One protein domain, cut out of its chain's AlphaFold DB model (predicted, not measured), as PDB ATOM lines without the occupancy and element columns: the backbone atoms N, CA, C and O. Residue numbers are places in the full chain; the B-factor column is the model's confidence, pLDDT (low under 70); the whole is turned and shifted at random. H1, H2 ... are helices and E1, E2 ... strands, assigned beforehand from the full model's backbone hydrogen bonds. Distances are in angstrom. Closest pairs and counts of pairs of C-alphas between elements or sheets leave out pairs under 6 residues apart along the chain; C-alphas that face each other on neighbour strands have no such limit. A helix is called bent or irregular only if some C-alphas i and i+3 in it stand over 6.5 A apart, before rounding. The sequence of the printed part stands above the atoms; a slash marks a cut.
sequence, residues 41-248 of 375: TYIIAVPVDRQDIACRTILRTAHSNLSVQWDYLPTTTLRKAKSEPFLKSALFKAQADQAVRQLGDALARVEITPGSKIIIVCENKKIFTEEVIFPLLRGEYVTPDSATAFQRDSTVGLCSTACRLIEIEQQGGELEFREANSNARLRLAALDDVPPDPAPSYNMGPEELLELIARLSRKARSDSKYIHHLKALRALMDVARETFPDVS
ATOM      1  N   THR A  41      11.676  37.182  -3.290       79.81
ATOM      2  CA  THR A  41      11.030  37.293  -4.592       79.81
ATOM      3  C   THR A  41      10.349  38.656  -4.668       79.81
ATOM      4  O   THR A  41       9.669  39.064  -3.729       79.81
ATOM      5  N   TYR A  42      10.513  39.369  -5.777       79.50
ATOM      6  CA  TYR A  42       9.856  40.651  -6.014       79.50
ATOM      7  C   TYR A  42       8.785  40.494  -7.087       79.50
ATOM      8  O   TYR A  42       9.101  40.069  -8.197       79.50
ATOM      9  N   ILE A  43       7.549  40.880  -6.764       82.88
ATOM     10  CA  ILE A  43       6.522  41.208  -7.757       82.88
ATOM     11  C   ILE A  43       6.473  42.727  -7.819       82.88
ATOM     12  O   ILE A  43       6.148  43.382  -6.835       82.88
ATOM     13  N   ILE A  44       6.782  43.300  -8.968       77.31
ATOM     14  CA  ILE A  44       6.604  44.728  -9.214       77.31
ATOM     15  C   ILE A  44       5.406  44.876 -10.137       77.31
ATOM     16  O   ILE A  44       5.383  44.225 -11.173       77.31
ATOM     17  N   ALA A  45       4.451  45.738  -9.801       75.94
ATOM     18  CA  ALA A  45       3.316  46.048 -10.662       75.94
ATOM     19  C   ALA A  45       3.245  47.560 -10.919       75.94
ATOM     20  O   ALA A  45       3.098  48.355  -9.985       75.94
ATOM     21  N   VAL A  46       3.373  47.953 -12.189       69.75
ATOM     22  CA  VAL A  46       3.398  49.357 -12.634       69.75
ATOM     23  C   VAL A  46       2.443  49.588 -13.810       69.75
ATOM     24  O   VAL A  46       2.340  48.722 -14.678       69.75
ATOM     25  N   PRO A  47       1.754  50.738 -13.882       65.88
ATOM     26  CA  PRO A  47       0.993  51.114 -15.069       65.88
ATOM     27  C   PRO A  47       1.936  51.439 -16.239       65.88
ATOM     28  O   PRO A  47       2.977  52.068 -16.049       65.88
ATOM     29  N   VAL A  48       1.561  51.018 -17.447       64.44
ATOM     30  CA  VAL A  48       2.357  51.167 -18.684       64.44
ATOM     31  C   VAL A  48       1.868  52.341 -19.528       64.44
ATOM     32  O   VAL A  48       2.656  53.013 -20.191       64.44
ATOM     33  N   ASP A  49       0.565  52.616 -19.509       64.38
ATOM     34  CA  ASP A  49      -0.040  53.708 -20.260       64.38
ATOM     35  C   ASP A  49      -0.453  54.879 -19.357       64.38
ATOM     36  O   ASP A  49      -0.738  54.739 -18.170       64.38
ATOM     37  N   ARG A  50      -0.557  56.067 -19.959       61.22
ATOM     38  CA  ARG A  50      -0.922  57.311 -19.258       61.22
ATOM     39  C   ARG A  50      -2.345  57.330 -18.692       61.22
ATOM     40  O   ARG A  50      -2.711  58.320 -18.063       61.22
ATOM     41  N   GLN A  51      -3.163  56.319 -18.973       60.41
ATOM     42  CA  GLN A  51      -4.537  56.234 -18.502       60.41
ATOM     43  C   GLN A  51      -4.788  55.025 -17.585       60.41
ATOM     44  O   GLN A  51      -5.960  54.723 -17.337       60.41
ATOM     45  N   ASP A  52      -3.732  54.355 -17.104       62.34
ATOM     46  CA  ASP A  52      -3.784  53.224 -16.166       62.34
ATOM     47  C   ASP A  52      -4.746  52.094 -16.628       62.34
ATOM     48  O   ASP A  52      -5.589  51.604 -15.877       62.34
ATOM     49  N   ILE A  53      -4.663  51.740 -17.915       58.81
ATOM     50  CA  ILE A  53      -5.412  50.678 -18.615       58.81
ATOM     51  C   ILE A  53      -4.630  49.363 -18.623       58.81
ATOM     52  O   ILE A  53      -5.205  48.290 -18.440       58.81
ATOM     53  N   ALA A  54      -3.337  49.456 -18.915       62.12
ATOM     54  CA  ALA A  54      -2.406  48.350 -18.999       62.12
ATOM     55  C   ALA A  54      -1.423  48.465 -17.839       62.12
ATOM     56  O   ALA A  54      -0.842  49.527 -17.607       62.12
ATOM     57  N   CYS A  55      -1.201  47.355 -17.142       67.81
ATOM     58  CA  CYS A  55      -0.119  47.255 -16.173       67.81
ATOM     59  C   CYS A  55       0.861  46.189 -16.640       67.81
ATOM     60  O   CYS A  55       0.485  45.204 -17.277       67.81
ATOM     61  N   ARG A  56       2.113  46.405 -16.275       74.38
ATOM     62  CA  ARG A  56       3.221  45.484 -16.428       74.38
ATOM     63  C   ARG A  56       3.490  44.882 -15.066       74.38
ATOM     64  O   ARG A  56       3.604  45.634 -14.091       74.38
ATOM     65  N   THR A  57       3.604  43.560 -14.994       78.06
ATOM     66  CA  THR A  57       4.209  42.923 -13.823       78.06
ATOM     67  C   THR A  57       5.598  42.411 -14.160       78.06
ATOM     68  O   THR A  57       5.837  41.888 -15.246       78.06
ATOM     69  N   ILE A  58       6.535  42.617 -13.239       76.94
ATOM     70  CA  ILE A  58       7.903  42.114 -13.342       76.94
ATOM     71  C   ILE A  58       8.130  41.211 -12.140       76.94
ATOM     72  O   ILE A  58       8.042  41.663 -10.995       76.94
ATOM     73  N   LEU A  59       8.407  39.938 -12.407       81.44
ATOM     74  CA  LEU A  59       8.779  38.958 -11.398       81.44
ATOM     75  C   LEU A  59      10.290  38.766 -11.409       81.44
ATOM     76  O   LEU A  59      10.888  38.434 -12.431       81.44
ATOM     77  N   ARG A  60      10.891  38.893 -10.229       77.81
ATOM     78  CA  ARG A  60      12.258  38.454  -9.962       77.81
ATOM     79  C   ARG A  60      12.222  37.460  -8.812       77.81
ATOM     80  O   ARG A  60      12.015  37.866  -7.671       77.81
ATOM     81  N   THR A  61      12.391  36.175  -9.105       76.81
ATOM     82  CA  THR A  61      12.397  35.119  -8.084       76.81
ATOM     83  C   THR A  61      13.660  35.169  -7.223       76.81
ATOM     84  O   THR A  61      14.739  35.564  -7.681       76.81
ATOM     85  N   ALA A  62      13.527  34.762  -5.958       68.44
ATOM     86  CA  ALA A  62      14.666  34.525  -5.082       68.44
ATOM     87  C   ALA A  62      15.660  33.559  -5.752       68.44
ATOM     88  O   ALA A  62      15.268  32.642  -6.471       68.44
ATOM     89  N   HIS A  63      16.957  33.781  -5.538       70.56
ATOM     90  CA  HIS A  63      18.046  32.976  -6.119       70.56
ATOM     91  C   HIS A  63      18.131  32.944  -7.664       70.56
ATOM     92  O   HIS A  63      19.004  32.271  -8.214       70.56
ATOM     93  N   SER A  64      17.310  33.728  -8.376       71.81
ATOM     94  CA  SER A  64      17.407  33.923  -9.825       71.81
ATOM     95  C   SER A  64      18.166  35.205 -10.187       71.81
ATOM     96  O   SER A  64      18.002  36.263  -9.574       71.81
ATOM     97  N   ASN A  65      18.975  35.113 -11.246       67.44
ATOM     98  CA  ASN A  65      19.559  36.271 -11.936       67.44
ATOM     99  C   ASN A  65      18.650  36.817 -13.051       67.44
ATOM    100  O   ASN A  65      18.923  37.887 -13.587       67.44
ATOM    101  N   LEU A  66      17.595  36.085 -13.419       73.50
ATOM    102  CA  LEU A  66      16.656  36.462 -14.470       73.50
ATOM    103  C   LEU A  66      15.424  37.131 -13.859       73.50
ATOM    104  O   LEU A  66      14.915  36.689 -12.826       73.50
ATOM    105  N   SER A  67      14.939  38.171 -14.532       77.81
ATOM    106  CA  SER A  67      13.610  38.743 -14.299       77.81
ATOM    107  C   SER A  67      12.736  38.425 -15.507       77.81
ATOM    108  O   SER A  67      13.237  38.407 -16.630       77.81
ATOM    109  N   VAL A  68      11.451  38.173 -15.276       80.88
ATOM    110  CA  VAL A  68      10.456  37.966 -16.336       80.88
ATOM    111  C   VAL A  68       9.448  39.103 -16.269       80.88
ATOM    112  O   VAL A  68       9.052  39.516 -15.177       80.88
ATOM    113  N   GLN A  69       9.067  39.626 -17.428       82.38
ATOM    114  CA  GLN A  69       8.172  40.766 -17.568       82.38
ATOM    115  C   GLN A  69       6.932  40.350 -18.349       82.38
ATOM    116  O   GLN A  69       7.059  39.759 -19.419       82.38
ATOM    117  N   TRP A  70       5.752  40.708 -17.848       82.44
ATOM    118  CA  TRP A  70       4.482  40.472 -18.528       82.44
ATOM    119  C   TRP A  70       3.690  41.759 -18.687       82.44
ATOM    120  O   TRP A  70       3.411  42.444 -17.700       82.44
ATOM    121  N   ASP A  71       3.275  42.043 -19.920       79.50
ATOM    122  CA  ASP A  71       2.374  43.152 -20.228       79.50
ATOM    123  C   ASP A  71       0.932  42.634 -20.324       79.50
ATOM    124  O   ASP A  71       0.611  41.742 -21.117       79.50
ATOM    125  N   TYR A  72       0.046  43.199 -19.497       78.50
ATOM    126  CA  TYR A  72      -1.354  42.793 -19.408       78.50
ATOM    127  C   TYR A  72      -2.231  43.749 -20.205       78.50
ATOM    128  O   TYR A  72      -2.312  44.945 -19.913       78.50
ATOM    129  N   LEU A  73      -2.960  43.192 -21.168       79.25
ATOM    130  CA  LEU A  73      -4.016  43.913 -21.865       79.25
ATOM    131  C   LEU A  73      -5.221  44.155 -20.932       79.25
ATOM    132  O   LEU A  73      -5.479  43.356 -20.026       79.25
ATOM    133  N   PRO A  74      -6.003  45.223 -21.164       79.62
ATOM    134  CA  PRO A  74      -7.212  45.481 -20.390       79.62
ATOM    135  C   PRO A  74      -8.300  44.437 -20.637       79.62
ATOM    136  O   PRO A  74      -8.574  44.056 -21.788       79.62
ATOM    137  N   THR A  75      -9.016  44.062 -19.577       80.06
ATOM    138  CA  THR A  75     -10.238  43.262 -19.674       80.06
ATOM    139  C   THR A  75     -11.271  43.932 -20.585       80.06
ATOM    140  O   THR A  75     -11.262  45.142 -20.846       80.06
ATOM    141  N   THR A  76     -12.180  43.122 -21.120       80.56
ATOM    142  CA  THR A  76     -13.331  43.609 -21.891       80.56
ATOM    143  C   THR A  76     -14.218  44.520 -21.041       80.56
ATOM    144  O   THR A  76     -14.701  45.531 -21.549       80.56
ATOM    145  N   THR A  77     -14.366  44.223 -19.747       79.94
ATOM    146  CA  THR A  77     -15.068  45.060 -18.766       79.94
ATOM    147  C   THR A  77     -14.411  46.431 -18.607       79.94
ATOM    148  O   THR A  77     -15.101  47.438 -18.750       79.94
ATOM    149  N   LEU A  78     -13.086  46.508 -18.417       83.19
ATOM    150  CA  LEU A  78     -12.379  47.792 -18.312       83.19
ATOM    151  C   LEU A  78     -12.464  48.615 -19.606       83.19
ATOM    152  O   LEU A  78     -12.692  49.826 -19.558       83.19
ATOM    153  N   ARG A  79     -12.374  47.962 -20.772       84.19
ATOM    154  CA  ARG A  79     -12.582  48.620 -22.074       84.19
ATOM    155  C   ARG A  79     -13.991  49.209 -22.217       84.19
ATOM    156  O   ARG A  79     -14.109  50.360 -22.625       84.19
ATOM    157  N   LYS A  80     -15.037  48.462 -21.840       83.62
ATOM    158  CA  LYS A  80     -16.438  48.931 -21.874       83.62
ATOM    159  C   LYS A  80     -16.699  50.067 -20.881       83.62
ATOM    160  O   LYS A  80     -17.274  51.085 -21.255       83.62
ATOM    161  N   ALA A  81     -16.217  49.942 -19.645       82.88
ATOM    162  CA  ALA A  81     -16.388  50.978 -18.628       82.88
ATOM    163  C   ALA A  81     -15.716  52.308 -19.029       82.88
ATOM    164  O   ALA A  81     -16.222  53.379 -18.702       82.88
ATOM    165  N   LYS A  82     -14.618  52.267 -19.801       80.12
ATOM    166  CA  LYS A  82     -13.994  53.477 -20.364       80.12
ATOM    167  C   LYS A  82     -14.768  54.133 -21.506       80.12
ATOM    168  O   LYS A  82     -14.665  55.350 -21.644       80.12
ATOM    169  N   SER A  83     -15.545  53.390 -22.297       81.31
ATOM    170  CA  SER A  83     -16.470  54.000 -23.270       81.31
ATOM    171  C   SER A  83     -17.674  54.690 -22.613       81.31
ATOM    172  O   SER A  83     -18.342  55.488 -23.265       81.31
ATOM    173  N   GLU A  84     -17.909  54.456 -21.318       81.94
ATOM    174  CA  GLU A  84     -19.014  55.025 -20.535       81.94
ATOM    175  C   GLU A  84     -18.487  55.870 -19.349       81.94
ATOM    176  O   GLU A  84     -18.810  55.603 -18.189       81.94
ATOM    177  N   PRO A  85     -17.676  56.924 -19.591       66.06
ATOM    178  CA  PRO A  85     -16.916  57.631 -18.547       66.06
ATOM    179  C   PRO A  85     -17.779  58.383 -17.516       66.06
ATOM    180  O   PRO A  85     -17.268  58.859 -16.501       66.06
ATOM    181  N   PHE A  86     -19.086  58.498 -17.757       77.00
ATOM    182  CA  PHE A  86     -20.058  59.025 -16.800       77.00
ATOM    183  C   PHE A  86     -20.354  58.035 -15.655       77.00
ATOM    184  O   PHE A  86     -20.710  58.466 -14.558       77.00
ATOM    185  N   LEU A  87     -20.127  56.728 -15.847       74.69
ATOM    186  CA  LEU A  87     -20.306  55.686 -14.830       74.69
ATOM    187  C   LEU A  87     -19.022  55.456 -14.017       74.69
ATOM    188  O   LEU A  87     -18.397  54.396 -14.073       74.69
ATOM    189  N   LYS A  88     -18.632  56.453 -13.211       78.25
ATOM    190  CA  LYS A  88     -17.410  56.403 -12.378       78.25
ATOM    191  C   LYS A  88     -17.303  55.143 -11.504       78.25
ATOM    192  O   LYS A  88     -16.208  54.618 -11.332       78.25
ATOM    193  N   SER A  89     -18.424  54.646 -10.977       77.81
ATOM    194  CA  SER A  89     -18.483  53.418 -10.172       77.81
ATOM    195  C   SER A  89     -18.192  52.152 -10.986       77.81
ATOM    196  O   SER A  89     -17.501  51.262 -10.496       77.81
ATOM    197  N   ALA A  90     -18.669  52.074 -12.233       75.56
ATOM    198  CA  ALA A  90     -18.373  50.964 -13.136       75.56
ATOM    199  C   ALA A  90     -16.893  50.959 -13.542       75.56
ATOM    200  O   ALA A  90     -16.259  49.905 -13.536       75.56
ATOM    201  N   LEU A  91     -16.322  52.141 -13.815       80.56
ATOM    202  CA  LEU A  91     -14.894  52.293 -14.101       80.56
ATOM    203  C   LEU A  91     -14.025  51.858 -12.912       80.56
ATOM    204  O   LEU A  91     -13.126  51.044 -13.098       80.56
ATOM    205  N   PHE A  92     -14.335  52.325 -11.697       79.81
ATOM    206  CA  PHE A  92     -13.625  51.935 -10.473       79.81
ATOM    207  C   PHE A  92     -13.628  50.411 -10.270       79.81
ATOM    208  O   PHE A  92     -12.570  49.802 -10.118       79.81
ATOM    209  N   LYS A  93     -14.805  49.771 -10.351       77.75
ATOM    210  CA  LYS A  93     -14.932  48.307 -10.226       77.75
ATOM    211  C   LYS A  93     -14.133  47.556 -11.296       77.75
ATOM    212  O   LYS A  93     -13.521  46.537 -10.994       77.75
ATOM    213  N   ALA A  94     -14.108  48.061 -12.528       79.06
ATOM    214  CA  ALA A  94     -13.359  47.446 -13.621       79.06
ATOM    215  C   ALA A  94     -11.832  47.602 -13.477       79.06
ATOM    216  O   ALA A  94     -11.086  46.718 -13.891       79.06
ATOM    217  N   GLN A  95     -11.359  48.700 -12.878       80.12
ATOM    218  CA  GLN A  95      -9.943  48.879 -12.544       80.12
ATOM    219  C   GLN A  95      -9.520  47.963 -11.384       80.12
ATOM    220  O   GLN A  95      -8.453  47.358 -11.448       80.12
ATOM    221  N   ALA A  96     -10.379  47.790 -10.372       77.75
ATOM    222  CA  ALA A  96     -10.148  46.837  -9.288       77.75
ATOM    223  C   ALA A  96     -10.104  45.374  -9.785       77.75
ATOM    224  O   ALA A  96      -9.190  44.638  -9.420       77.75
ATOM    225  N   ASP A  97     -11.017  44.966 -10.678       79.44
ATOM    226  CA  ASP A  97     -10.975  43.656 -11.360       79.44
ATOM    227  C   ASP A  97      -9.647  43.430 -12.105       79.44
ATOM    228  O   ASP A  97      -9.001  42.396 -11.925       79.44
ATOM    229  N   GLN A  98      -9.210  44.414 -12.898       81.38
ATOM    230  CA  GLN A  98      -7.941  44.358 -13.626       81.38
ATOM    231  C   GLN A  98      -6.752  44.154 -12.669       81.38
ATOM    232  O   GLN A  98      -5.923  43.272 -12.903       81.38
ATOM    233  N   ALA A  99      -6.691  44.932 -11.583       78.69
ATOM    234  CA  ALA A  99      -5.625  44.872 -10.584       78.69
ATOM    235  C   ALA A  99      -5.568  43.514  -9.860       78.69
ATOM    236  O   ALA A  99      -4.494  42.921  -9.732       78.69
ATOM    237  N   VAL A 100      -6.724  42.989  -9.439       80.69
ATOM    238  CA  VAL A 100      -6.836  41.676  -8.782       80.69
ATOM    239  C   VAL A 100      -6.357  40.559  -9.709       80.69
ATOM    240  O   VAL A 100      -5.536  39.744  -9.298       80.69
ATOM    241  N   ARG A 101      -6.794  40.536 -10.977       80.69
ATOM    242  CA  ARG A 101      -6.356  39.520 -11.957       80.69
ATOM    243  C   ARG A 101      -4.847  39.544 -12.196       80.69
ATOM    244  O   ARG A 101      -4.226  38.487 -12.253       80.69
ATOM    245  N   GLN A 102      -4.267  40.736 -12.330       81.44
ATOM    246  CA  GLN A 102      -2.825  40.922 -12.530       81.44
ATOM    247  C   GLN A 102      -2.013  40.415 -11.338       81.44
ATOM    248  O   GLN A 102      -1.002  39.736 -11.521       81.44
ATOM    249  N   LEU A 103      -2.460  40.714 -10.115       82.31
ATOM    250  CA  LEU A 103      -1.804  40.226  -8.907       82.31
ATOM    251  C   LEU A 103      -1.967  38.706  -8.754       82.31
ATOM    252  O   LEU A 103      -0.986  38.027  -8.463       82.31
ATOM    253  N   GLY A 104      -3.161  38.162  -8.996       83.50
ATOM    254  CA  GLY A 104      -3.430  36.724  -8.942       83.50
ATOM    255  C   GLY A 104      -2.578  35.910  -9.919       83.50
ATOM    256  O   GLY A 104      -2.014  34.886  -9.530       83.50
ATOM    257  N   ASP A 105      -2.421  36.384 -11.160       83.19
ATOM    258  CA  ASP A 105      -1.546  35.749 -12.154       83.19
ATOM    259  C   ASP A 105      -0.060  35.857 -11.769       83.19
ATOM    260  O   ASP A 105       0.662  34.861 -11.811       83.19
ATOM    261  N   ALA A 106       0.391  37.028 -11.302       83.19
ATOM    262  CA  ALA A 106       1.764  37.209 -10.833       83.19
ATOM    263  C   ALA A 106       2.097  36.301  -9.632       83.19
ATOM    264  O   ALA A 106       3.155  35.675  -9.617       83.19
ATOM    265  N   LEU A 107       1.188  36.179  -8.655       86.50
ATOM    266  CA  LEU A 107       1.338  35.295  -7.493       86.50
ATOM    267  C   LEU A 107       1.339  33.814  -7.889       86.50
ATOM    268  O   LEU A 107       2.138  33.047  -7.360       86.50
ATOM    269  N   ALA A 108       0.500  33.408  -8.848       83.19
ATOM    270  CA  ALA A 108       0.460  32.032  -9.347       83.19
ATOM    271  C   ALA A 108       1.764  31.589 -10.046       83.19
ATOM    272  O   ALA A 108       1.987  30.389 -10.206       83.19
ATOM    273  N   ARG A 109       2.620  32.541 -10.446       81.94
ATOM    274  CA  ARG A 109       3.939  32.312 -11.067       81.94
ATOM    275  C   ARG A 109       5.107  32.365 -10.079       81.94
ATOM    276  O   ARG A 109       6.240  32.110 -10.484       81.94
ATOM    277  N   VAL A 110       4.876  32.716  -8.811       82.62
ATOM    278  CA  VAL A 110       5.950  32.774  -7.812       82.62
ATOM    279  C   VAL A 110       6.378  31.369  -7.405       82.62
ATOM    280  O   VAL A 110       5.596  30.598  -6.856       82.62
ATOM    281  N   GLU A 111       7.665  31.073  -7.579       82.31
ATOM    282  CA  GLU A 111       8.313  29.974  -6.870       82.31
ATOM    283  C   GLU A 111       8.511  30.370  -5.397       82.31
ATOM    284  O   GLU A 111       9.233  31.320  -5.077       82.31
ATOM    285  N   ILE A 112       7.832  29.659  -4.494       81.06
ATOM    286  CA  ILE A 112       7.857  29.930  -3.055       81.06
ATOM    287  C   ILE A 112       8.954  29.075  -2.420       81.06
ATOM    288  O   ILE A 112       8.823  27.861  -2.285       81.06
ATOM    289  N   THR A 113      10.042  29.713  -1.996       80.06
ATOM    290  CA  THR A 113      11.056  29.059  -1.155       80.06
ATOM    291  C   THR A 113      10.677  29.254   0.322       80.06
ATOM    292  O   THR A 113      10.423  30.394   0.718       80.06
ATOM    293  N   PRO A 114      10.636  28.213   1.174       80.75
ATOM    294  CA  PRO A 114      10.349  28.386   2.600       80.75
ATOM    295  C   PRO A 114      11.334  29.355   3.273       80.75
ATOM    296  O   PRO A 114      12.545  29.262   3.069       80.75
ATOM    297  N   GLY A 115      10.824  30.308   4.057       76.44
ATOM    298  CA  GLY A 115      11.624  31.380   4.659       76.44
ATOM    299  C   GLY A 115      12.081  32.474   3.681       76.44
ATOM    300  O   GLY A 115      12.897  33.317   4.058       76.44
ATOM    301  N   SER A 116      11.586  32.474   2.437       79.88
ATOM    302  CA  SER A 116      11.729  33.609   1.516       79.88
ATOM    303  C   SER A 116      10.632  34.649   1.727       79.88
ATOM    304  O   SER A 116       9.536  34.341   2.204       79.88
ATOM    305  N   LYS A 117      10.927  35.893   1.342       84.50
ATOM    306  CA  LYS A 117       9.967  36.996   1.411       84.50
ATOM    307  C   LYS A 117       9.477  37.404   0.030       84.50
ATOM    308  O   LYS A 117      10.281  37.726  -0.842       84.50
ATOM    309  N   ILE A 118       8.167  37.439  -0.164       86.88
ATOM    310  CA  ILE A 118       7.521  37.925  -1.380       86.88
ATOM    311  C   ILE A 118       7.168  39.394  -1.162       86.88
ATOM    312  O   ILE A 118       6.284  39.739  -0.378       86.88
ATOM    313  N   ILE A 119       7.910  40.268  -1.841       83.81
ATOM    314  CA  ILE A 119       7.780  41.718  -1.733       83.81
ATOM    315  C   ILE A 119       7.028  42.227  -2.962       83.81
ATOM    316  O   ILE A 119       7.554  42.215  -4.076       83.81
ATOM    317  N   ILE A 120       5.800  42.689  -2.746       84.06
ATOM    318  CA  ILE A 120       4.926  43.262  -3.768       84.06
ATOM    319  C   ILE A 120       5.143  44.779  -3.773       84.06
ATOM    320  O   ILE A 120       4.837  45.459  -2.795       84.06
ATOM    321  N   VAL A 121       5.705  45.314  -4.856       81.69
ATOM    322  CA  VAL A 121       5.962  46.748  -5.044       81.69
ATOM    323  C   VAL A 121       4.913  47.320  -5.992       81.69
ATOM    324  O   VAL A 121       4.874  46.954  -7.167       81.69
ATOM    325  N   CYS A 122       4.068  48.218  -5.490       76.94
ATOM    326  CA  CYS A 122       2.871  48.683  -6.190       76.94
ATOM    327  C   CYS A 122       2.525  50.144  -5.882       76.94
ATOM    328  O   CYS A 122       2.828  50.670  -4.815       76.94
ATOM    329  N   GLU A 123       1.819  50.809  -6.796       76.50
ATOM    330  CA  GLU A 123       1.090  52.036  -6.462       76.50
ATOM    331  C   GLU A 123      -0.206  51.651  -5.732       76.50
ATOM    332  O   GLU A 123      -1.204  51.355  -6.387       76.50
ATOM    333  N   ASN A 124      -0.196  51.637  -4.392       72.50
ATOM    334  CA  ASN A 124      -1.292  51.127  -3.544       72.50
ATOM    335  C   ASN A 124      -2.694  51.554  -4.023       72.50
ATOM    336  O   ASN A 124      -3.566  50.714  -4.234       72.50
ATOM    337  N   LYS A 125      -2.869  52.854  -4.301       72.62
ATOM    338  CA  LYS A 125      -4.130  53.468  -4.764       72.62
ATOM    339  C   LYS A 125      -4.574  53.070  -6.177       72.62
ATOM    340  O   LYS A 125      -5.734  53.262  -6.516       72.62
ATOM    341  N   LYS A 126      -3.664  52.584  -7.028       69.62
ATOM    342  CA  LYS A 126      -3.976  52.127  -8.398       69.62
ATOM    343  C   LYS A 126      -4.215  50.626  -8.485       69.62
ATOM    344  O   LYS A 126      -4.870  50.171  -9.413       69.62
ATOM    345  N   ILE A 127      -3.659  49.870  -7.539       68.31
ATOM    346  CA  ILE A 127      -3.813  48.408  -7.446       68.31
ATOM    347  C   ILE A 127      -4.858  48.044  -6.369       68.31
ATOM    348  O   ILE A 127      -5.109  46.874  -6.103       68.31
ATOM    349  N   PHE A 128      -5.517  49.056  -5.790       72.75
ATOM    350  CA  PHE A 128      -6.598  48.935  -4.807       72.75
ATOM    351  C   PHE A 128      -6.202  48.043  -3.621       72.75
ATOM    352  O   PHE A 128      -6.949  47.168  -3.176       72.75
ATOM    353  N   THR A 129      -4.964  48.204  -3.140       71.56
ATOM    354  CA  THR A 129      -4.425  47.312  -2.106       71.56
ATOM    355  C   THR A 129      -5.113  47.511  -0.766       71.56
ATOM    356  O   THR A 129      -5.311  46.539  -0.050       71.56
ATOM    357  N   GLU A 130      -5.498  48.741  -0.430       73.50
ATOM    358  CA  GLU A 130      -6.212  49.045   0.814       73.50
ATOM    359  C   GLU A 130      -7.702  48.717   0.699       73.50
ATOM    360  O   GLU A 130      -8.302  48.240   1.657       73.50
ATOM    361  N   GLU A 131      -8.276  48.924  -0.484       71.75
ATOM    362  CA  GLU A 131      -9.696  48.754  -0.763       71.75
ATOM    363  C   GLU A 131     -10.085  47.316  -1.108       71.75
ATOM    364  O   GLU A 131     -11.264  47.008  -1.034       71.75
ATOM    365  N   VAL A 132      -9.149  46.446  -1.513       72.38
ATOM    366  CA  VAL A 132      -9.445  45.064  -1.943       72.38
ATOM    367  C   VAL A 132      -8.458  44.044  -1.371       72.38
ATOM    368  O   VAL A 132      -8.876  43.072  -0.747       72.38
ATOM    369  N   ILE A 133      -7.145  44.248  -1.524       72.88
ATOM    370  CA  ILE A 133      -6.153  43.203  -1.190       72.88
ATOM    371  C   ILE A 133      -5.955  43.010   0.325       72.88
ATOM    372  O   ILE A 133      -5.914  41.876   0.797       72.88
ATOM    373  N   PHE A 134      -5.865  44.080   1.118       75.88
ATOM    374  CA  PHE A 134      -5.733  43.968   2.576       75.88
ATOM    375  C   PHE A 134      -7.009  43.442   3.247       75.88
ATOM    376  O   PHE A 134      -6.881  42.583   4.120       75.88
ATOM    377  N   PRO A 135      -8.227  43.857   2.849       75.50
ATOM    378  CA  PRO A 135      -9.439  43.248   3.382       75.50
ATOM    379  C   PRO A 135      -9.588  41.777   2.941       75.50
ATOM    380  O   PRO A 135     -10.055  40.965   3.736       75.50
ATOM    381  N   LEU A 136      -9.102  41.367   1.754       69.50
ATOM    382  CA  LEU A 136      -8.990  39.938   1.393       69.50
ATOM    383  C   LEU A 136      -8.072  39.165   2.352       69.50
ATOM    384  O   LEU A 136      -8.475  38.117   2.851       69.50
ATOM    385  N   LEU A 137      -6.881  39.692   2.663       68.31
ATOM    386  CA  LEU A 137      -5.948  39.083   3.628       68.31
ATOM    387  C   LEU A 137      -6.540  38.960   5.041       68.31
ATOM    388  O   LEU A 137      -6.236  38.015   5.761       68.31
ATOM    389  N   ARG A 138      -7.405  39.897   5.439       70.75
ATOM    390  CA  ARG A 138      -8.115  39.870   6.731       70.75
ATOM    391  C   ARG A 138      -9.382  39.009   6.727       70.75
ATOM    392  O   ARG A 138      -9.988  38.822   7.779       70.75
ATOM    393  N   GLY A 139      -9.793  38.489   5.570       63.78
ATOM    394  CA  GLY A 139     -11.017  37.704   5.418       63.78
ATOM    395  C   GLY A 139     -12.312  38.524   5.301       63.78
ATOM    396  O   GLY A 139     -13.392  37.952   5.403       63.78
ATOM    397  N   GLU A 140     -12.230  39.838   5.078       70.94
ATOM    398  CA  GLU A 140     -13.377  40.762   5.013       70.94
ATOM    399  C   GLU A 140     -14.171  40.626   3.690       70.94
ATOM    400  O   GLU A 140     -15.400  40.621   3.704       70.94
ATOM    401  N   TYR A 141     -13.497  40.430   2.545       65.56
ATOM    402  CA  TYR A 141     -14.150  40.259   1.224       65.56
ATOM    403  C   TYR A 141     -14.748  38.875   0.965       65.56
ATOM    404  O   TYR A 141     -15.214  38.590  -0.137       65.56
ATOM    405  N   VAL A 142     -14.701  37.995   1.957       60.81
ATOM    406  CA  VAL A 142     -14.962  36.570   1.763       60.81
ATOM    407  C   VAL A 142     -16.440  36.217   1.999       60.81
ATOM    408  O   VAL A 142     -16.837  35.069   1.855       60.81
ATOM    409  N   THR A 143     -17.288  37.194   2.325       64.12
ATOM    410  CA  THR A 143     -18.745  37.006   2.350       64.12
ATOM    411  C   THR A 143     -19.358  37.177   0.952       64.12
ATOM    412  O   THR A 143     -18.877  38.011   0.175       64.12
ATOM    413  N   PRO A 144     -20.457  36.465   0.632       64.31
ATOM    414  CA  PRO A 144     -21.218  36.669  -0.602       64.31
ATOM    415  C   PRO A 144     -21.577  38.131  -0.875       64.31
ATOM    416  O   PRO A 144     -21.304  38.640  -1.961       64.31
ATOM    417  N   ASP A 145     -22.088  38.853   0.123       64.94
ATOM    418  CA  ASP A 145     -22.481  40.264  -0.014       64.94
ATOM    419  C   ASP A 145     -21.315  41.169  -0.453       64.94
ATOM    420  O   ASP A 145     -21.487  42.075  -1.269       64.94
ATOM    421  N   SER A 146     -20.101  40.895   0.034       64.94
ATOM    422  CA  SER A 146     -18.891  41.627  -0.352       64.94
ATOM    423  C   SER A 146     -18.383  41.210  -1.738       64.94
ATOM    424  O   SER A 146     -17.900  42.047  -2.502       64.94
ATOM    425  N   ALA A 147     -18.509  39.927  -2.086       62.19
ATOM    426  CA  ALA A 147     -18.087  39.379  -3.372       62.19
ATOM    427  C   ALA A 147     -19.022  39.778  -4.531       62.19
ATOM    428  O   ALA A 147     -18.541  40.089  -5.622       62.19
ATOM    429  N   THR A 148     -20.339  39.862  -4.304       62.66
ATOM    430  CA  THR A 148     -21.332  40.318  -5.305       62.66
ATOM    431  C   THR A 148     -21.162  41.784  -5.719       62.66
ATOM    432  O   THR A 148     -21.721  42.222  -6.728       62.66
ATOM    433  N   ALA A 149     -20.331  42.558  -5.010       63.00
ATOM    434  CA  ALA A 149     -19.889  43.864  -5.483       63.00
ATOM    435  C   ALA A 149     -19.072  43.778  -6.792       63.00
ATOM    436  O   ALA A 149     -19.020  44.768  -7.532       63.00
ATOM    437  N   PHE A 150     -18.471  42.626  -7.097       65.88
ATOM    438  CA  PHE A 150     -17.703  42.341  -8.308       65.88
ATOM    439  C   PHE A 150     -18.524  41.543  -9.341       65.88
ATOM    440  O   PHE A 150     -19.607  41.039  -9.056       65.88
ATOM    441  N   GLN A 151     -18.036  41.452 -10.583       67.69
ATOM    442  CA  GLN A 151     -18.667  40.605 -11.606       67.69
ATOM    443  C   GLN A 151     -18.367  39.120 -11.340       67.69
ATOM    444  O   GLN A 151     -17.312  38.803 -10.800       67.69
ATOM    445  N   ARG A 152     -19.239  38.208 -11.794       67.75
ATOM    446  CA  ARG A 152     -19.093  36.742 -11.639       67.75
ATOM    447  C   ARG A 152     -17.678  36.242 -11.978       67.75
ATOM    448  O   ARG A 152     -17.050  35.542 -11.189       67.75
ATOM    449  N   ASP A 153     -17.146  36.678 -13.118       65.75
ATOM    450  CA  ASP A 153     -15.812  36.292 -13.596       65.75
ATOM    451  C   ASP A 153     -14.679  36.930 -12.774       65.75
ATOM    452  O   ASP A 153     -13.553  36.432 -12.771       65.75
ATOM    453  N   SER A 154     -14.935  38.075 -12.136       71.94
ATOM    454  CA  SER A 154     -14.002  38.778 -11.243       71.94
ATOM    455  C   SER A 154     -13.907  38.081  -9.890       71.94
ATOM    456  O   SER A 154     -12.817  38.010  -9.326       71.94
ATOM    457  N   THR A 155     -15.015  37.513  -9.404       76.25
ATOM    458  CA  THR A 155     -15.064  36.725  -8.168       76.25
ATOM    459  C   THR A 155     -14.091  35.545  -8.219       76.25
ATOM    460  O   THR A 155     -13.383  35.318  -7.245       76.25
ATOM    461  N   VAL A 156     -13.938  34.864  -9.366       76.25
ATOM    462  CA  VAL A 156     -12.913  33.808  -9.549       76.25
ATOM    463  C   VAL A 156     -11.501  34.347  -9.311       76.25
ATOM    464  O   VAL A 156     -10.730  33.766  -8.548       76.25
ATOM    465  N   GLY A 157     -11.166  35.475  -9.947       77.69
ATOM    466  CA  GLY A 157      -9.857  36.114  -9.807       77.69
ATOM    467  C   GLY A 157      -9.586  36.564  -8.370       77.69
ATOM    468  O   GLY A 157      -8.489  36.353  -7.857       77.69
ATOM    469  N   LEU A 158     -10.598  37.115  -7.699       80.25
ATOM    470  CA  LEU A 158     -10.554  37.530  -6.296       80.25
ATOM    471  C   LEU A 158     -10.353  36.336  -5.352       80.25
ATOM    472  O   LEU A 158      -9.407  36.334  -4.559       80.25
ATOM    473  N   CYS A 159     -11.168  35.290  -5.486       82.00
ATOM    474  CA  CYS A 159     -11.073  34.083  -4.671       82.00
ATOM    475  C   CYS A 159      -9.739  33.355  -4.873       82.00
ATOM    476  O   CYS A 159      -9.120  32.938  -3.895       82.00
ATOM    477  N   SER A 160      -9.245  33.245  -6.110       85.19
ATOM    478  CA  SER A 160      -7.936  32.634  -6.356       85.19
ATOM    479  C   SER A 160      -6.780  33.494  -5.853       85.19
ATOM    480  O   SER A 160      -5.836  32.957  -5.279       85.19
ATOM    481  N   THR A 161      -6.853  34.823  -5.986       86.31
ATOM    482  CA  THR A 161      -5.831  35.724  -5.425       86.31
ATOM    483  C   THR A 161      -5.730  35.525  -3.912       86.31
ATOM    484  O   THR A 161      -4.630  35.317  -3.401       86.31
ATOM    485  N   ALA A 162      -6.865  35.460  -3.203       86.62
ATOM    486  CA  ALA A 162      -6.895  35.104  -1.784       86.62
ATOM    487  C   ALA A 162      -6.309  33.705  -1.510       86.62
ATOM    488  O   ALA A 162      -5.481  33.553  -0.613       86.62
ATOM    489  N   CYS A 163      -6.655  32.694  -2.315       88.81
ATOM    490  CA  CYS A 163      -6.078  31.353  -2.190       88.81
ATOM    491  C   CYS A 163      -4.554  31.337  -2.374       88.81
ATOM    492  O   CYS A 163      -3.870  30.634  -1.637       88.81
ATOM    493  N   ARG A 164      -4.000  32.101  -3.326       89.44
ATOM    494  CA  ARG A 164      -2.548  32.181  -3.555       89.44
ATOM    495  C   ARG A 164      -1.822  32.894  -2.416       89.44
ATOM    496  O   ARG A 164      -0.730  32.470  -2.053       89.44
ATOM    497  N   LEU A 165      -2.434  33.915  -1.819       88.25
ATOM    498  CA  LEU A 165      -1.897  34.575  -0.625       88.25
ATOM    499  C   LEU A 165      -1.849  33.600   0.570       88.25
ATOM    500  O   LEU A 165      -0.796  33.444   1.183       88.25
ATOM    501  N   ILE A 166      -2.930  32.847   0.816       88.75
ATOM    502  CA  ILE A 166      -2.964  31.783   1.839       88.75
ATOM    503  C   ILE A 166      -1.958  30.664   1.517       88.75
ATOM    504  O   ILE A 166      -1.294  30.143   2.412       88.75
ATOM    505  N   GLU A 167      -1.807  30.279   0.247       91.25
ATOM    506  CA  GLU A 167      -0.847  29.253  -0.172       91.25
ATOM    507  C   GLU A 167       0.599  29.644   0.162       91.25
ATOM    508  O   GLU A 167       1.358  28.795   0.630       91.25
ATOM    509  N   ILE A 168       0.964  30.915  -0.025       89.38
ATOM    510  CA  ILE A 168       2.282  31.461   0.328       89.38
ATOM    511  C   ILE A 168       2.558  31.306   1.826       89.38
ATOM    512  O   ILE A 168       3.589  30.741   2.204       89.38
ATOM    513  N   GLU A 169       1.623  31.734   2.673       87.94
ATOM    514  CA  GLU A 169       1.754  31.650   4.133       87.94
ATOM    515  C   GLU A 169       1.819  30.185   4.601       87.94
ATOM    516  O   GLU A 169       2.686  29.809   5.399       87.94
ATOM    517  N   GLN A 170       0.996  29.310   4.009       89.44
ATOM    518  CA  GLN A 170       1.040  27.865   4.250       89.44
ATOM    519  C   GLN A 170       2.339  27.194   3.771       89.44
ATOM    520  O   GLN A 170       2.694  26.118   4.262       89.44
ATOM    521  N   GLN A 171       3.041  27.754   2.785       88.62
ATOM    522  CA  GLN A 171       4.357  27.282   2.332       88.62
ATOM    523  C   GLN A 171       5.522  27.916   3.119       88.62
ATOM    524  O   GLN A 171       6.683  27.590   2.873       88.62
ATOM    525  N   GLY A 172       5.227  28.761   4.114       84.00
ATOM    526  CA  GLY A 172       6.235  29.410   4.949       84.00
ATOM    527  C   GLY A 172       6.949  30.574   4.261       84.00
ATOM    528  O   GLY A 172       8.076  30.888   4.643       84.00
ATOM    529  N   GLY A 173       6.329  31.182   3.247       84.31
ATOM    530  CA  GLY A 173       6.745  32.477   2.714       84.31
ATOM    531  C   GLY A 173       6.117  33.630   3.502       84.31
ATOM    532  O   GLY A 173       5.009  33.507   4.020       84.31
ATOM    533  N   GLU A 174       6.815  34.762   3.575       86.50
ATOM    534  CA  GLU A 174       6.280  36.011   4.138       86.50
ATOM    535  C   GLU A 174       5.811  36.959   3.026       86.50
ATOM    536  O   GLU A 174       6.508  37.125   2.027       86.50
ATOM    537  N   LEU A 175       4.687  37.652   3.226       86.44
ATOM    538  CA  LEU A 175       4.196  38.703   2.327       86.44
ATOM    539  C   LEU A 175       4.546  40.101   2.858       86.44
ATOM    540  O   LEU A 175       4.364  40.405   4.035       86.44
ATOM    541  N   GLU A 176       5.020  40.989   1.984       85.88
ATOM    542  CA  GLU A 176       5.206  42.412   2.288       85.88
ATOM    543  C   GLU A 176       4.793  43.280   1.099       85.88
ATOM    544  O   GLU A 176       5.297  43.114  -0.008       85.88
ATOM    545  N   PHE A 177       3.924  44.259   1.344       82.50
ATOM    546  CA  PHE A 177       3.530  45.258   0.353       82.50
ATOM    547  C   PHE A 177       4.336  46.544   0.558       82.50
ATOM    548  O   PHE A 177       4.500  47.011   1.686       82.50
ATOM    549  N   ARG A 178       4.847  47.126  -0.532       81.94
ATOM    550  CA  ARG A 178       5.630  48.369  -0.533       81.94
ATOM    551  C   ARG A 178       5.089  49.349  -1.562       81.94
ATOM    552  O   ARG A 178       4.937  49.007  -2.732       81.94
ATOM    553  N   GLU A 179       4.902  50.595  -1.139       79.94
ATOM    554  CA  GLU A 179       4.461  51.658  -2.037       79.94
ATOM    555  C   GLU A 179       5.565  52.052  -3.039       79.94
ATOM    556  O   GLU A 179       6.714  52.337  -2.680       79.94
ATOM    557  N   ALA A 180       5.202  52.105  -4.320       73.31
ATOM    558  CA  ALA A 180       6.056  52.547  -5.412       73.31
ATOM    559  C   ALA A 180       6.211  54.081  -5.419       73.31
ATOM    560  O   ALA A 180       5.479  54.809  -6.099       73.31
ATOM    561  N   ASN A 181       7.209  54.581  -4.684       68.12
ATOM    562  CA  ASN A 181       7.588  55.996  -4.728       68.12
ATOM    563  C   ASN A 181       8.179  56.410  -6.098       68.12
ATOM    564  O   ASN A 181       8.527  55.579  -6.939       68.12
ATOM    565  N   SER A 182       8.314  57.715  -6.341       63.06
ATOM    566  CA  SER A 182       8.810  58.267  -7.615       63.06
ATOM    567  C   SER A 182      10.219  57.786  -7.997       63.06
ATOM    568  O   SER A 182      10.476  57.521  -9.171       63.06
ATOM    569  N   ASN A 183      11.111  57.584  -7.021       55.94
ATOM    570  CA  ASN A 183      12.434  56.996  -7.254       55.94
ATOM    571  C   ASN A 183      12.363  55.499  -7.590       55.94
ATOM    572  O   ASN A 183      13.179  55.016  -8.373       55.94
ATOM    573  N   ALA A 184      11.395  54.763  -7.035       57.75
ATOM    574  CA  ALA A 184      11.116  53.395  -7.447       57.75
ATOM    575  C   ALA A 184      10.671  53.382  -8.914       57.75
ATOM    576  O   ALA A 184      11.311  52.705  -9.702       57.75
ATOM    577  N   ARG A 185       9.698  54.209  -9.328       56.91
ATOM    578  CA  ARG A 185       9.268  54.285 -10.743       56.91
ATOM    579  C   ARG A 185      10.429  54.515 -11.715       56.91
ATOM    580  O   ARG A 185      10.514  53.818 -12.715       56.91
ATOM    581  N   LEU A 186      11.356  55.425 -11.402       52.16
ATOM    582  CA  LEU A 186      12.542  55.672 -12.238       52.16
ATOM    583  C   LEU A 186      13.511  54.476 -12.283       52.16
ATOM    584  O   LEU A 186      14.065  54.174 -13.335       52.16
ATOM    585  N   ARG A 187      13.692  53.759 -11.167       54.06
ATOM    586  CA  ARG A 187      14.488  52.515 -11.119       54.06
ATOM    587  C   ARG A 187      13.796  51.329 -11.793       54.06
ATOM    588  O   ARG A 187      14.472  50.387 -12.178       54.06
ATOM    589  N   LEU A 188      12.471  51.371 -11.910       55.19
ATOM    590  CA  LEU A 188      11.658  50.363 -12.582       55.19
ATOM    591  C   LEU A 188      11.559  50.622 -14.091       55.19
ATOM    592  O   LEU A 188      11.529  49.667 -14.850       55.19
ATOM    593  N   ALA A 189      11.623  51.881 -14.536       49.91
ATOM    594  CA  ALA A 189      11.835  52.222 -15.947       49.91
ATOM    595  C   ALA A 189      13.202  51.723 -16.462       49.91
ATOM    596  O   ALA A 189      13.332  51.332 -17.612       49.91
ATOM    597  N   ALA A 190      14.214  51.616 -15.593       51.25
ATOM    598  CA  ALA A 190      15.480  50.957 -15.935       51.25
ATOM    599  C   ALA A 190      15.368  49.424 -16.143       51.25
ATOM    600  O   ALA A 190      16.382  48.771 -16.361       51.25
ATOM    601  N   LEU A 191      14.163  48.842 -16.063       57.19
ATOM    602  CA  LEU A 191      13.877  47.457 -16.456       57.19
ATOM    603  C   LEU A 191      13.307  47.354 -17.884       57.19
ATOM    604  O   LEU A 191      13.011  46.245 -18.318       57.19
ATOM    605  N   ASP A 192      13.197  48.466 -18.628       55.41
ATOM    606  CA  ASP A 192      12.729  48.490 -20.028       55.41
ATOM    607  C   ASP A 192      13.576  47.617 -20.985       55.41
ATOM    608  O   ASP A 192      13.098  47.251 -22.059       55.41
ATOM    609  N   ASP A 193      14.794  47.228 -20.587       62.34
ATOM    610  CA  ASP A 193      15.652  46.278 -21.316       62.34
ATOM    611  C   ASP A 193      15.165  44.813 -21.237       62.34
ATOM    612  O   ASP A 193      15.636  43.961 -21.997       62.34
ATOM    613  N   VAL A 194      14.235  44.480 -20.330       67.81
ATOM    614  CA  VAL A 194      13.585  43.160 -20.305       67.81
ATOM    615  C   VAL A 194      12.457  43.167 -21.343       67.81
ATOM    616  O   VAL A 194      11.529  43.966 -21.212       67.81
ATOM    617  N   PRO A 195      12.470  42.298 -22.371       73.94
ATOM    618  CA  PRO A 195      11.369  42.237 -23.326       73.94
ATOM    619  C   PRO A 195      10.093  41.731 -22.625       73.94
ATOM    620  O   PRO A 195      10.161  40.741 -21.895       73.94
ATOM    621  N   PRO A 196       8.928  42.384 -22.812       75.31
ATOM    622  CA  PRO A 196       7.673  41.903 -22.251       75.31
ATOM    623  C   PRO A 196       7.168  40.674 -23.011       75.31
ATOM    624  O   PRO A 196       6.942  40.732 -24.222       75.31
ATOM    625  N   ASP A 197       6.903  39.596 -22.283       79.12
ATOM    626  CA  ASP A 197       6.047  38.522 -22.769       79.12
ATOM    627  C   ASP A 197       4.573  38.970 -22.689       79.12
ATOM    628  O   ASP A 197       4.177  39.670 -21.746       79.12
ATOM    629  N   PRO A 198       3.708  38.571 -23.637       74.00
ATOM    630  CA  PRO A 198       2.275  38.777 -23.486       74.00
ATOM    631  C   PRO A 198       1.772  37.958 -22.291       74.00
ATOM    632  O   PRO A 198       1.948  36.738 -22.254       74.00
ATOM    633  N   ALA A 199       1.114  38.607 -21.325       70.06
ATOM    634  CA  ALA A 199       0.442  37.879 -20.256       70.06
ATOM    635  C   ALA A 199      -0.637  36.966 -20.876       70.06
ATOM    636  O   ALA A 199      -1.525  37.478 -21.574       70.06
ATOM    637  N   PRO A 200      -0.605  35.635 -20.666       65.44
ATOM    638  CA  PRO A 200      -1.710  34.788 -21.091       65.44
ATOM    639  C   PRO A 200      -2.962  35.191 -20.307       65.44
ATOM    640  O   PRO A 200      -2.880  35.668 -19.174       65.44
ATOM    641  N   SER A 201      -4.141  34.999 -20.898       61.84
ATOM    642  CA  SER A 201      -5.395  35.230 -20.184       61.84
ATOM    643  C   SER A 201      -5.425  34.377 -18.919       61.84
ATOM    644  O   SER A 201      -5.333  33.153 -19.010       61.84
ATOM    645  N   TYR A 202      -5.561  35.019 -17.758       61.28
ATOM    646  CA  TYR A 202      -5.704  34.332 -16.482       61.28
ATOM    647  C   TYR A 202      -6.929  33.403 -16.534       61.28
ATOM    648  O   TYR A 202      -8.063  33.877 -16.622       61.28
ATOM    649  N   ASN A 203      -6.675  32.092 -16.537       60.97
ATOM    650  CA  ASN A 203      -7.631  31.055 -16.939       60.97
ATOM    651  C   ASN A 203      -7.878  30.013 -15.837       60.97
ATOM    652  O   ASN A 203      -8.137  28.856 -16.151       60.97
ATOM    653  N   MET A 204      -7.770  30.391 -14.557       74.56
ATOM    654  CA  MET A 204      -8.169  29.470 -13.492       74.56
ATOM    655  C   MET A 204      -9.676  29.229 -13.578       74.56
ATOM    656  O   MET A 204     -10.461  30.166 -13.428       74.56
ATOM    657  N   GLY A 205     -10.067  27.986 -13.846       79.81
ATOM    658  CA  GLY A 205     -11.473  27.595 -13.910       79.81
ATOM    659  C   GLY A 205     -12.122  27.519 -12.519       79.81
ATOM    660  O   GLY A 205     -11.413  27.403 -11.516       79.81
ATOM    661  N   PRO A 206     -13.466  27.522 -12.426       80.81
ATOM    662  CA  PRO A 206     -14.160  27.268 -11.162       80.81
ATOM    663  C   PRO A 206     -13.781  25.919 -10.530       80.81
ATOM    664  O   PRO A 206     -13.606  25.855  -9.320       80.81
ATOM    665  N   GLU A 207     -13.585  24.870 -11.337       83.38
ATOM    666  CA  GLU A 207     -13.123  23.546 -10.885       83.38
ATOM    667  C   GLU A 207     -11.754  23.636 -10.193       83.38
ATOM    668  O   GLU A 207     -11.628  23.300  -9.017       83.38
ATOM    669  N   GLU A 208     -10.755  24.195 -10.883       85.00
ATOM    670  CA  GLU A 208      -9.398  24.398 -10.356       85.00
ATOM    671  C   GLU A 208      -9.382  25.262  -9.082       85.00
ATOM    672  O   GLU A 208      -8.592  25.016  -8.166       85.00
ATOM    673  N   LEU A 209     -10.260  26.269  -8.996       86.31
ATOM    674  CA  LEU A 209     -10.419  27.102  -7.803       86.31
ATOM    675  C   LEU A 209     -10.993  26.302  -6.622       86.31
ATOM    676  O   LEU A 209     -10.469  26.392  -5.511       86.31
ATOM    677  N   LEU A 210     -12.040  25.504  -6.841       86.56
ATOM    678  CA  LEU A 210     -12.644  24.661  -5.805       86.56
ATOM    679  C   LEU A 210     -11.651  23.588  -5.320       86.56
ATOM    680  O   LEU A 210     -11.499  23.391  -4.110       86.56
ATOM    681  N   GLU A 211     -10.896  22.962  -6.229       87.75
ATOM    682  CA  GLU A 211      -9.797  22.049  -5.884       87.75
ATOM    683  C   GLU A 211      -8.690  22.738  -5.075       87.75
ATOM    684  O   GLU A 211      -8.196  22.180  -4.087       87.75
ATOM    685  N   LEU A 212      -8.310  23.965  -5.451       89.25
ATOM    686  CA  LEU A 212      -7.328  24.773  -4.733       89.25
ATOM    687  C   LEU A 212      -7.787  25.058  -3.297       89.25
ATOM    688  O   LEU A 212      -7.027  24.806  -2.356       89.25
ATOM    689  N   ILE A 213      -9.035  25.498  -3.111       89.31
ATOM    690  CA  ILE A 213      -9.617  25.747  -1.785       89.31
ATOM    691  C   ILE A 213      -9.665  24.446  -0.968       89.31
ATOM    692  O   ILE A 213      -9.280  24.440   0.204       89.31
ATOM    693  N   ALA A 214     -10.067  23.321  -1.570       88.44
ATOM    694  CA  ALA A 214     -10.112  22.019  -0.901       88.44
ATOM    695  C   ALA A 214      -8.711  21.505  -0.504       88.44
ATOM    696  O   ALA A 214      -8.531  20.949   0.583       88.44
ATOM    697  N   ARG A 215      -7.686  21.716  -1.343       91.31
ATOM    698  CA  ARG A 215      -6.277  21.390  -1.047       91.31
ATOM    699  C   ARG A 215      -5.744  22.216   0.126       91.31
ATOM    700  O   ARG A 215      -5.201  21.640   1.068       91.31
ATOM    701  N   LEU A 216      -5.949  23.534   0.103       91.56
ATOM    702  CA  LEU A 216      -5.543  24.439   1.186       91.56
ATOM    703  C   LEU A 216      -6.306  24.154   2.487       91.56
ATOM    704  O   LEU A 216      -5.719  24.225   3.566       91.56
ATOM    705  N   SER A 217      -7.582  23.765   2.394       89.88
ATOM    706  CA  SER A 217      -8.411  23.375   3.544       89.88
ATOM    707  C   SER A 217      -7.922  22.083   4.192       89.88
ATOM    708  O   SER A 217      -7.824  22.014   5.413       89.88
ATOM    709  N   ARG A 218      -7.573  21.060   3.395       90.50
ATOM    710  CA  ARG A 218      -6.983  19.814   3.914       90.50
ATOM    711  C   ARG A 218      -5.660  20.086   4.630       90.50
ATOM    712  O   ARG A 218      -5.488  19.632   5.757       90.50
ATOM    713  N   LYS A 219      -4.780  20.896   4.032       89.62
ATOM    714  CA  LYS A 219      -3.501  21.284   4.645       89.62
ATOM    715  C   LYS A 219      -3.681  22.082   5.946       89.62
ATOM    716  O   LYS A 219      -2.991  21.809   6.925       89.62
ATOM    717  N   ALA A 220      -4.646  23.001   5.990       88.81
ATOM    718  CA  ALA A 220      -4.974  23.770   7.191       88.81
ATOM    719  C   ALA A 220      -5.625  22.944   8.321       88.81
ATOM    720  O   ALA A 220      -5.614  23.376   9.469       88.81
ATOM    721  N   ARG A 221      -6.174  21.758   8.019       88.25
ATOM    722  CA  ARG A 221      -6.655  20.792   9.028       88.25
ATOM    723  C   ARG A 221      -5.552  19.880   9.559       88.25
ATOM    724  O   ARG A 221      -5.639  19.449  10.700       88.25
ATOM    725  N   SER A 222      -4.545  19.565   8.742       89.06
ATOM    726  CA  SER A 222      -3.442  18.672   9.133       89.06
ATOM    727  C   SER A 222      -2.368  19.329  10.005       89.06
ATOM    728  O   SER A 222      -1.564  18.618  10.595       89.06
ATOM    729  N   ASP A 223      -2.326  20.662  10.072       87.44
ATOM    730  CA  ASP A 223      -1.318  21.423  10.816       87.44
ATOM    731  C   ASP A 223      -1.993  22.582  11.567       87.44
ATOM    732  O   ASP A 223      -2.563  23.494  10.958       87.44
ATOM    733  N   SER A 224      -1.923  22.545  12.902       85.00
ATOM    734  CA  SER A 224      -2.562  23.521  13.790       85.00
ATOM    735  C   SER A 224      -2.049  24.948  13.586       85.00
ATOM    736  O   SER A 224      -2.797  25.894  13.838       85.00
ATOM    737  N   LYS A 225      -0.839  25.132  13.039       87.06
ATOM    738  CA  LYS A 225      -0.306  26.449  12.656       87.06
ATOM    739  C   LYS A 225      -1.238  27.189  11.689       87.06
ATOM    740  O   LYS A 225      -1.356  28.411  11.755       87.06
ATOM    741  N   TYR A 226      -1.914  26.459  10.804       85.50
ATOM    742  CA  TYR A 226      -2.711  27.004   9.701       85.50
ATOM    743  C   TYR A 226      -4.224  26.993   9.963       85.50
ATOM    744  O   TYR A 226      -4.994  27.412   9.097       85.50
ATOM    745  N   ILE A 227      -4.661  26.573  11.159       83.75
ATOM    746  CA  ILE A 227      -6.083  26.432  11.514       83.75
ATOM    747  C   ILE A 227      -6.872  27.744  11.350       83.75
ATOM    748  O   ILE A 227      -8.037  27.737  10.955       83.75
ATOM    749  N   HIS A 228      -6.208  28.885  11.557       81.94
ATOM    750  CA  HIS A 228      -6.782  30.220  11.414       81.94
ATOM    751  C   HIS A 228      -7.237  30.544   9.975       81.94
ATOM    752  O   HIS A 228      -8.191  31.302   9.794       81.94
ATOM    753  N   HIS A 229      -6.652  29.914   8.947       85.19
ATOM    754  CA  HIS A 229      -7.101  30.081   7.560       85.19
ATOM    755  C   HIS A 229      -8.428  29.364   7.256       85.19
ATOM    756  O   HIS A 229      -9.068  29.688   6.256       85.19
ATOM    757  N   LEU A 230      -8.876  28.401   8.079       84.69
ATOM    758  CA  LEU A 230     -10.067  27.590   7.775       84.69
ATOM    759  C   LEU A 230     -11.347  28.422   7.644       84.69
ATOM    760  O   LEU A 230     -12.191  28.100   6.809       84.69
ATOM    761  N   LYS A 231     -11.480  29.507   8.417       82.69
ATOM    762  CA  LYS A 231     -12.626  30.425   8.318       82.69
ATOM    763  C   LYS A 231     -12.676  31.110   6.947       82.69
ATOM    764  O   LYS A 231     -13.728  31.122   6.316       82.69
ATOM    765  N   ALA A 232     -11.537  31.622   6.475       82.19
ATOM    766  CA  ALA A 232     -11.427  32.249   5.161       82.19
ATOM    767  C   ALA A 232     -11.618  31.223   4.031       82.19
ATOM    768  O   ALA A 232     -12.391  31.458   3.112       82.19
ATOM    769  N   LEU A 233     -10.987  30.049   4.120       86.31
ATOM    770  CA  LEU A 233     -11.111  29.000   3.102       86.31
ATOM    771  C   LEU A 233     -12.542  28.456   2.977       86.31
ATOM    772  O   LEU A 233     -12.991  28.191   1.866       86.31
ATOM    773  N   ARG A 234     -13.283  28.336   4.088       83.38
ATOM    774  CA  ARG A 234     -14.705  27.967   4.055       83.38
ATOM    775  C   ARG A 234     -15.536  29.023   3.331       83.38
ATOM    776  O   ARG A 234     -16.230  28.691   2.384       83.38
ATOM    777  N   ALA A 235     -15.403  30.285   3.720       80.25
ATOM    778  CA  ALA A 235     -16.172  31.353   3.097       80.25
ATOM    779  C   ALA A 235     -15.803  31.534   1.599       80.25
ATOM    780  O   ALA A 235     -16.678  31.791   0.777       80.25
ATOM    781  N   LEU A 236     -14.543  31.284   1.202       83.50
ATOM    782  CA  LEU A 236     -14.132  31.220  -0.212       83.50
ATOM    783  C   LEU A 236     -14.832  30.079  -0.970       83.50
ATOM    784  O   LEU A 236     -15.202  30.266  -2.127       83.50
ATOM    785  N   MET A 237     -15.011  28.913  -0.336       83.75
ATOM    786  CA  MET A 237     -15.755  27.778  -0.901       83.75
ATOM    787  C   MET A 237     -17.236  28.126  -1.096       83.75
ATOM    788  O   MET A 237     -17.802  27.814  -2.143       83.75
ATOM    789  N   ASP A 238     -17.842  28.786  -0.109       80.56
ATOM    790  CA  ASP A 238     -19.250  29.183  -0.135       80.56
ATOM    791  C   ASP A 238     -19.496  30.208  -1.264       80.56
ATOM    792  O   ASP A 238     -20.294  29.949  -2.167       80.56
ATOM    793  N   VAL A 239     -18.695  31.284  -1.324       79.69
ATOM    794  CA  VAL A 239     -18.719  32.272  -2.422       79.69
ATOM    795  C   VAL A 239     -18.500  31.613  -3.786       79.69
ATOM    796  O   VAL A 239     -19.232  31.903  -4.734       79.69
ATOM    797  N   ALA A 240     -17.515  30.717  -3.918       79.94
ATOM    798  CA  ALA A 240     -17.244  30.041  -5.185       79.94
ATOM    799  C   ALA A 240     -18.427  29.167  -5.638       79.94
ATOM    800  O   ALA A 240     -18.756  29.167  -6.821       79.94
ATOM    801  N   ARG A 241     -19.109  28.463  -4.728       78.75
ATOM    802  CA  ARG A 241     -20.255  27.604  -5.072       78.75
ATOM    803  C   ARG A 241     -21.528  28.375  -5.384       78.75
ATOM    804  O   ARG A 241     -22.199  28.027  -6.347       78.75
ATOM    805  N   GLU A 242     -21.839  29.432  -4.639       78.31
ATOM    806  CA  GLU A 242     -22.947  30.336  -4.985       78.31
ATOM    807  C   GLU A 242     -22.716  30.989  -6.353       78.31
ATOM    808  O   GLU A 242     -23.631  31.114  -7.168       78.31
ATOM    809  N   THR A 243     -21.461  31.343  -6.642       76.62
ATOM    810  CA  THR A 243     -21.068  31.906  -7.936       76.62
ATOM    811  C   THR A 243     -21.058  30.840  -9.045       76.62
ATOM    812  O   THR A 243     -21.299  31.182 -10.203       76.62
ATOM    813  N   PHE A 244     -20.827  29.555  -8.750       76.88
ATOM    814  CA  PHE A 244     -20.716  28.455  -9.729       76.88
ATOM    815  C   PHE A 244     -21.474  27.185  -9.285       76.88
ATOM    816  O   PHE A 244     -20.850  26.149  -9.033       76.88
ATOM    817  N   PRO A 245     -22.821  27.227  -9.225       71.06
ATOM    818  CA  PRO A 245     -23.626  26.112  -8.720       71.06
ATOM    819  C   PRO A 245     -23.493  24.851  -9.583       71.06
ATOM    820  O   PRO A 245     -23.462  23.742  -9.050       71.06
ATOM    821  N   ASP A 246     -23.317  25.012 -10.896       71.56
ATOM    822  CA  ASP A 246     -23.232  23.919 -11.877       71.56
ATOM    823  C   ASP A 246     -21.973  23.035 -11.716       71.56
ATOM    824  O   ASP A 246     -21.885  21.959 -12.302       71.56
ATOM    825  N   VAL A 247     -21.001  23.484 -10.913       64.38
ATOM    826  CA  VAL A 247     -19.682  22.852 -10.699       64.38
ATOM    827  C   VAL A 247     -19.582  22.204  -9.300       64.38
ATOM    828  O   VAL A 247     -18.578  21.601  -8.924       64.38
ATOM    829  N   SER A 248     -20.636  22.309  -8.488       58.00
ATOM    830  CA  SER A 248     -20.593  22.089  -7.032       58.00
ATOM    831  C   SER A 248     -20.488  20.629  -6.546       58.00
ATOM    832  O   SER A 248     -20.494  20.399  -5.337       58.00
TER     833      SER A 248
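Overview. This is residues 41 to 248 of the 375 residues of an uncharacterized protein of Cylindrobasidium torrendii FP15055 ss-10 (UniProt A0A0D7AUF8). A strongly twisted sheet of six strands has the long helix H2 along one face; beyond it H5 packs on H2, and the helical hairpin of H7 and H8 packs on H5, these three forming a bundle. The short H6 crosses the sheet's opposite face, H1 folds back on H2 as a helical hairpin off the sheet, H3 sits beside H5, and the four-residue H4 packs on H8. The 208 printed residues hold E1 E2 E3 H1 H2 E4 H3 H4 H5 E5 H6 E6 H7 H8; the mixed sheet runs E5 E4 E1 E2 E3 E6, and the class is mixed, helices and strands. The whole is compact, with a radius of gyration of the C-alphas of 16.9 A and spans of 46 by 45 by 26 A.

Along the chain. The strands are E1, residues 41 to 47, from C-alpha 41 at (11.030, 37.293, -4.592), 20.0 A long; E2, 55 to 60; E3, 67 to 72; E4, 117 to 122; E5, 174 to 179; and E6, 196 to 198. The helices are H1, 76 to 83; H2, 88 to 108, 30.4 A; H3, 129 to 137; H4, 144 to 147; H5, 152 to 170, 27.1 A; H6, 182 to 189; H7, 206 to 222, 24.5 A; and H8, 224 to 243, 29.7 A, ending at C-alpha 243 at (-21.068, 31.906, -7.936). H3 and H8 are irregular: C-alphas 131 and 134 are 7.1 A apart, and 225 and 228 are 7.6 A apart.

Arrangement. E1, E2 and E3 form a meander, each strand the antiparallel neighbour of the one before, with N 44 and O 58 at 2.9 A and N 57 and O 70 at 2.9 A. E4 is parallel to E1, with N 43 and O 119 at 3.0 A. H2 is on the sheet at a height of 8.0 A, over E1 and E2; H6 is on the opposite face at 10.0 A. H2 touches H5 at a steep tilt of 39 degrees, closest at the C-alphas of Gly 104 and Thr 161, 4.4 A. H5, the hub, touches H8 at a shallow tilt of 10 degrees, opposite ways, closest at the C-alphas of Cys 159 and Leu 236, 6.1 A. Every O i to N i+4 pair is within hydrogen-bond range in H1, H2, H6 and H7; H3 has 3 of 5, H5 13 of 15 and H8 11 of 16, and H4 is too short for such a pair.

Size, cuts and confidence. The C-alphas of Phe 86 and Ser 222, the two farthest apart, are 50.8 A apart. The printed part has no cut, and no link is long. The mean pLDDT of the printed part is 76.5; 51 residues are under 70, among them residues 46 to 55, 141 to 153 and 181 to 194.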